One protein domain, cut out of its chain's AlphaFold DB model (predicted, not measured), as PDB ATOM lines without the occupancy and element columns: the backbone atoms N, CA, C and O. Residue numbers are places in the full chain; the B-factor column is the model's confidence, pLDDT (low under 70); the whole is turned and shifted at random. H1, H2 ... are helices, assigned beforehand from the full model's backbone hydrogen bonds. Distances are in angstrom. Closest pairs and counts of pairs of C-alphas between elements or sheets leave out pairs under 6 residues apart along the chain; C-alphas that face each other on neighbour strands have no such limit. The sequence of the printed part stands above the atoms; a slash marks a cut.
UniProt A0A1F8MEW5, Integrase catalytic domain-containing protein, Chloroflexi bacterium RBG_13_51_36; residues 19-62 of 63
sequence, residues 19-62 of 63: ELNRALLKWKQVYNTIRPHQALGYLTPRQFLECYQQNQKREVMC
ATOM      1  N   GLU A  19     -84.640   7.298  -4.547       84.44
ATOM      2  CA  GLU A  19     -85.580   8.412  -4.704       84.44
ATOM      3  C   GLU A  19     -86.992   7.930  -5.055       84.44
ATOM      4  O   GLU A  19     -87.959   8.368  -4.420       84.44
ATOM      5  N   LEU A  20     -87.114   6.949  -5.955       85.94
ATOM      6  CA  LEU A  20     -88.396   6.330  -6.296       85.94
ATOM      7  C   LEU A  20     -89.071   5.689  -5.074       85.94
ATOM      8  O   LEU A  20     -90.253   5.921  -4.815       85.94
ATOM      9  N   ASN A  21     -88.317   4.944  -4.262       90.19
ATOM     10  CA  ASN A  21     -88.839   4.328  -3.039       90.19
ATOM     11  C   ASN A  21     -89.367   5.371  -2.042       90.19
ATOM     12  O   ASN A  21     -90.408   5.166  -1.410       90.19
ATOM     13  N   ARG A  22     -88.687   6.517  -1.914       89.94
ATOM     14  CA  ARG A  22     -89.142   7.623  -1.054       89.94
ATOM     15  C   ARG A  22     -90.434   8.245  -1.580       89.94
ATOM     16  O   ARG A  22     -91.319   8.548  -0.777       89.94
ATOM     17  N   ALA A  23     -90.555   8.428  -2.893       88.44
ATOM     18  CA  ALA A  23     -91.773   8.938  -3.519       88.44
ATOM     19  C   ALA A  23     -92.954   7.971  -3.328       88.44
ATOM     20  O   ALA A  23     -94.017   8.386  -2.858       88.44
ATOM     21  N   LEU A  24     -92.745   6.673  -3.568       90.44
ATOM     22  CA  LEU A  24     -93.751   5.630  -3.349       90.44
ATOM     23  C   LEU A  24     -94.211   5.565  -1.891       90.44
ATOM     24  O   LEU A  24     -95.408   5.438  -1.624       90.44
ATOM     25  N   LEU A  25     -93.293   5.698  -0.930       93.00
ATOM     26  CA  LEU A  25     -93.649   5.702   0.487       93.00
ATOM     27  C   LEU A  25     -94.540   6.900   0.844       93.00
ATOM     28  O   LEU A  25     -95.535   6.729   1.551       93.00
ATOM     29  N   LYS A  26     -94.218   8.094   0.331       91.88
ATOM     30  CA  LYS A  26     -95.054   9.290   0.509       91.88
ATOM     31  C   LYS A  26     -96.433   9.093  -0.113       91.88
ATOM     32  O   LYS A  26     -97.440   9.362   0.538       91.88
ATOM     33  N   TRP A  27     -96.489   8.570  -1.335       91.94
ATOM     34  CA  TRP A  27     -97.752   8.314  -2.022       91.94
ATOM     35  C   TRP A  27     -98.615   7.297  -1.266       91.94
ATOM     36  O   TRP A  27     -99.796   7.543  -1.023       91.94
ATOM     37  N   LYS A  28     -98.007   6.211  -0.770       94.81
ATOM     38  CA  LYS A  28     -98.669   5.222   0.092       94.81
ATOM     39  C   LYS A  28     -99.249   5.860   1.353       94.81
ATOM     40  O   LYS A  28    -100.345   5.482   1.764       94.81
ATOM     41  N   GLN A  29     -98.534   6.786   1.994       94.94
ATOM     42  CA  GLN A  29     -99.063   7.491   3.163       94.94
ATOM     43  C   GLN A  29    -100.309   8.294   2.790       94.94
ATOM     44  O   GLN A  29    -101.355   8.086   3.397       94.94
ATOM     45  N   VAL A  30    -100.233   9.118   1.740       92.06
ATOM     46  CA  VAL A  30    -101.360   9.943   1.274       92.06
ATOM     47  C   VAL A  30    -102.575   9.088   0.912       92.06
ATOM     48  O   VAL A  30    -103.690   9.375   1.349       92.06
ATOM     49  N   TYR A  31    -102.371   8.009   0.159       92.50
ATOM     50  CA  TYR A  31    -103.445   7.101  -0.233       92.50
ATOM     51  C   TYR A  31    -104.160   6.495   0.983       92.50
ATOM     52  O   TYR A  31    -105.385   6.469   1.046       92.50
ATOM     53  N   ASN A  32    -103.397   6.047   1.984       95.00
ATOM     54  CA  ASN A  32    -103.959   5.342   3.134       95.00
ATOM     55  C   ASN A  32    -104.582   6.255   4.196       95.00
ATOM     56  O   ASN A  32    -105.416   5.775   4.965       95.00
ATOM     57  N   THR A  33    -104.174   7.526   4.280       94.38
ATOM     58  CA  THR A  33    -104.589   8.418   5.379       94.38
ATOM     59  C   THR A  33    -105.365   9.652   4.948       94.38
ATOM     60  O   THR A  33    -106.031  10.243   5.793       94.38
ATOM     61  N   ILE A  34    -105.295  10.051   3.677       93.19
ATOM     62  CA  ILE A  34    -105.933  11.281   3.192       93.19
ATOM     63  C   ILE A  34    -107.044  10.971   2.190       93.19
ATOM     64  O   ILE A  34    -108.060  11.659   2.207       93.19
ATOM     65  N   ARG A  35    -106.889   9.964   1.318       91.00
ATOM     66  CA  ARG A  35    -107.856   9.726   0.234       91.00
ATOM     67  C   ARG A  35    -109.052   8.876   0.691       91.00
ATOM     68  O   ARG A  35    -108.867   7.700   1.016       91.00
ATOM     69  N   PRO A  36    -110.278   9.431   0.718       91.50
ATOM     70  CA  PRO A  36    -111.482   8.649   0.948       91.50
ATOM     71  C   PRO A  36    -111.848   7.841  -0.300       91.50
ATOM     72  O   PRO A  36    -111.707   8.319  -1.425       91.50
ATOM     73  N   HIS A  37    -112.353   6.626  -0.100       90.62
ATOM     74  CA  HIS A  37    -112.740   5.727  -1.185       90.62
ATOM     75  C   HIS A  37    -114.239   5.448  -1.120       90.62
ATOM     76  O   HIS A  37    -114.755   5.055  -0.074       90.62
ATOM     77  N   GLN A  38    -114.947   5.598  -2.243       92.56
ATOM     78  CA  GLN A  38    -116.393   5.340  -2.301       92.56
ATOM     79  C   GLN A  38    -116.743   3.900  -1.904       92.56
ATOM     80  O   GLN A  38    -117.689   3.689  -1.152       92.56
ATOM     81  N   ALA A  39    -115.929   2.923  -2.319       91.69
ATOM     82  CA  ALA A  39    -116.097   1.516  -1.945       91.69
ATOM     83  C   ALA A  39    -115.970   1.261  -0.429       91.69
ATOM     84  O   ALA A  39    -116.499   0.275   0.072       91.69
ATOM     85  N   LEU A  40    -115.301   2.157   0.304       92.69
ATOM     86  CA  LEU A  40    -115.166   2.107   1.763       92.69
ATOM     87  C   LEU A  40    -116.178   3.025   2.471       92.69
ATOM     88  O   LEU A  40    -115.986   3.363   3.634       92.69
ATOM     89  N   GLY A  41    -117.226   3.482   1.778       92.88
ATOM     90  CA  GLY A  41    -118.216   4.401   2.343       92.88
ATOM     91  C   GLY A  41    -117.672   5.814   2.560       92.88
ATOM     92  O   GLY A  41    -118.013   6.455   3.547       92.88
ATOM     93  N   TYR A  42    -116.807   6.287   1.657       93.25
ATOM     94  CA  TYR A  42    -116.075   7.557   1.774       93.25
ATOM     95  C   TYR A  42    -115.093   7.616   2.955       93.25
ATOM     96  O   TYR A  42    -114.662   8.697   3.354       93.25
ATOM     97  N   LEU A  43    -114.679   6.462   3.478       93.75
ATOM     98  CA  LEU A  43    -113.602   6.366   4.460       93.75
ATOM     99  C   LEU A  43    -112.241   6.225   3.778       93.75
ATOM    100  O   LEU A  43    -112.110   5.686   2.673       93.75
ATOM    101  N   THR A  44    -111.199   6.681   4.468       96.69
ATOM    102  CA  THR A  44    -109.823   6.297   4.131       96.69
ATOM    103  C   THR A  44    -109.579   4.831   4.515       96.69
ATOM    104  O   THR A  44    -110.241   4.318   5.425       96.69
ATOM    105  N   PRO A  45    -108.606   4.140   3.891       96.12
ATOM    106  CA  PRO A  45    -108.262   2.766   4.258       96.12
ATOM    107  C   PRO A  45    -107.942   2.614   5.747       96.12
ATOM    108  O   PRO A  45    -108.368   1.651   6.383       96.12
ATOM    109  N   ARG A  46    -107.246   3.597   6.333       95.56
ATOM    110  CA  ARG A  46    -106.963   3.619   7.771       95.56
ATOM    111  C   ARG A  46    -108.239   3.692   8.612       95.56
ATOM    112  O   ARG A  46    -108.402   2.873   9.512       95.56
ATOM    113  N   GLN A  47    -109.133   4.635   8.316       94.50
ATOM    114  CA  GLN A  47    -110.383   4.791   9.067       94.50
ATOM    115  C   GLN A  47    -111.259   3.544   8.965       94.50
ATOM    116  O   GLN A  47    -111.833   3.109   9.957       94.50
ATOM    117  N   PHE A  48    -111.321   2.928   7.783       94.56
ATOM    118  CA  PHE A  48    -112.059   1.686   7.591       94.56
ATOM    119  C   PHE A  48    -111.534   0.565   8.500       94.56
ATOM    120  O   PHE A  48    -112.321  -0.103   9.168       94.56
ATOM    121  N   LEU A  49    -110.210   0.391   8.582       93.94
ATOM    122  CA  LEU A  49    -109.594  -0.594   9.477       93.94
ATOM    123  C   LEU A  49    -109.876  -0.294  10.953       93.94
ATOM    124  O   LEU A  49    -110.185  -1.214  11.709       93.94
ATOM    125  N   GLU A  50    -109.806   0.973  11.364       93.31
ATOM    126  CA  GLU A  50    -110.121   1.396  12.734       93.31
ATOM    127  C   GLU A  50    -111.587   1.076  13.086       93.31
ATOM    128  O   GLU A  50    -111.849   0.462  14.124       93.31
ATOM    129  N   CYS A  51    -112.537   1.392  12.201       90.88
ATOM    130  CA  CYS A  51    -113.950   1.040  12.371       90.88
ATOM    131  C   CYS A  51    -114.170  -0.480  12.408       90.88
ATOM    132  O   CYS A  51    -114.888  -0.983  13.273       90.88
ATOM    133  N   TYR A  52    -113.530  -1.227  11.507       89.44
ATOM    134  CA  TYR A  52    -113.647  -2.685  11.441       89.44
ATOM    135  C   TYR A  52    -113.136  -3.362  12.720       89.44
ATOM    136  O   TYR A  52    -113.787  -4.256  13.259       89.44
ATOM    137  N   GLN A  53    -112.006  -2.899  13.261       89.38
ATOM    138  CA  GLN A  53    -111.463  -3.397  14.528       89.38
ATOM    139  C   GLN A  53    -112.366  -3.068  15.723       89.38
ATOM    140  O   GLN A  53    -112.512  -3.887  16.629       89.38
ATOM    141  N   GLN A  54    -112.966  -1.877  15.749       85.56
ATOM    142  CA  GLN A  54    -113.907  -1.493  16.804       85.56
ATOM    143  C   GLN A  54    -115.176  -2.347  16.766       85.56
ATOM    144  O   GLN A  54    -115.627  -2.800  17.816       85.56
ATOM    145  N   ASN A  55    -115.720  -2.611  15.577       81.75
ATOM    146  CA  ASN A  55    -116.901  -3.459  15.421       81.75
ATOM    147  C   ASN A  55    -116.627  -4.899  15.865       81.75
ATOM    148  O   ASN A  55    -117.384  -5.415  16.680       81.75
ATOM    149  N   GLN A  56    -115.496  -5.490  15.471       78.62
ATOM    150  CA  GLN A  56    -115.107  -6.822  15.951       78.62
ATOM    151  C   GLN A  56    -115.006  -6.892  17.481       78.62
ATOM    152  O   GLN A  56    -115.490  -7.835  18.098       78.62
ATOM    153  N   LYS A  57    -114.414  -5.879  18.129       73.12
ATOM    154  CA  LYS A  57    -114.337  -5.831  19.600       73.12
ATOM    155  C   LYS A  57    -115.715  -5.742  20.257       73.12
ATOM    156  O   LYS A  57    -115.899  -6.278  21.345       73.12
ATOM    157  N   ARG A  58    -116.671  -5.056  19.626       68.12
ATOM    158  CA  ARG A  58    -118.051  -4.951  20.121       68.12
ATOM    159  C   ARG A  58    -118.820  -6.256  19.946       68.12
ATOM    160  O   ARG A  58    -119.542  -6.627  20.859       68.12
ATOM    161  N   GLU A  59    -118.631  -6.960  18.832       62.09
ATOM    162  CA  GLU A  59    -119.246  -8.274  18.600       62.09
ATOM    163  C   GLU A  59    -118.716  -9.334  19.575       62.09
ATOM    164  O   GLU A  59    -119.501 -10.098  20.124       62.09
ATOM    165  N   VAL A  60    -117.413  -9.321  19.878       62.03
ATOM    166  CA  VAL A  60    -116.805 -10.230  20.870       62.03
ATOM    167  C   VAL A  60    -117.271  -9.937  22.306       62.03
ATOM    168  O   VAL A  60    -117.312 -10.850  23.122       62.03
ATOM    169  N   MET A  61    -117.651  -8.696  22.635       55.06
ATOM    170  CA  MET A  61    -118.215  -8.353  23.955       55.06
ATOM    171  C   MET A  61    -119.708  -8.693  24.107       55.06
ATOM    172  O   MET A  61    -120.238  -8.570  25.208       55.06
ATOM    173  N   CYS A  62    -120.403  -9.080  23.033       47.44
ATOM    174  CA  CYS A  62    -121.828  -9.431  23.052       47.44
ATOM    175  C   CYS A  62    -122.083 -10.953  23.106       47.44
ATOM    176  O   CYS A  62    -123.133 -11.415  22.650       47.44
TER     177      CYS A  62
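This is residues 19 to 62 of the 63 residues of the protein "Integrase catalytic domain-containing protein" of Chloroflexi bacterium RBG_13_51_36 (UniProt A0A1F8MEW5). Two helices of similar length, H1 and H2, meet near their facing ends and make a wide, open V, with a long looped link, residues 34 to 44, at the corner. The far part of each helix is an arm that sticks out: residues 19 to 28 of H1 at one end, and residues 52 to 62, of which 52 to 60 belong to H2, at the other. The printed part has 44 residues with two named helices, H1 then H2, and no named strand; the class is all helix. It is only just extended, close to loose, with a radius of gyration of the C-alphas of 14.0 A, and the C-alphas span 49 by 20 by 11 A, a rod in outline.

H1 is residues 19 to 33, 21.5 A from first to last C-alpha, and begins at C-alpha 19 at (-85.580, 8.412, -4.704). Its last C-alpha, of Thr 33, is at (-104.589, 8.418, 5.379). After the link, H2 is residues 45 to 60, 22.8 A from first to last C-alpha, and ends at C-alpha 60 at (-116.805, -10.230, 20.870).

H1 and H2 touch, with 6 pairs of C-alphas within 8 A. H1 touches H2 with residues 31 to 33 alone, and H2 touches H1 with residues 45 to 47 alone. The closest C-alphas of the two helices are those of Asn 32 and Pro 45, 5.1 A apart, while the centres are 24.4 A apart. Their lines stand at a steep tilt of 48 degrees, and they run the same way. In both H1 and H2 every O i to N i+4 pair is within hydrogen-bond range.

The two C-alphas farthest apart are those of Glu 19 and Cys 62, 49.0 A. The printed part has no cut, and the link from H1 to H2, with 11 residues between them, is long. The mean pLDDT of the printed part is 87.3, and residues 58 to 62 are under 70.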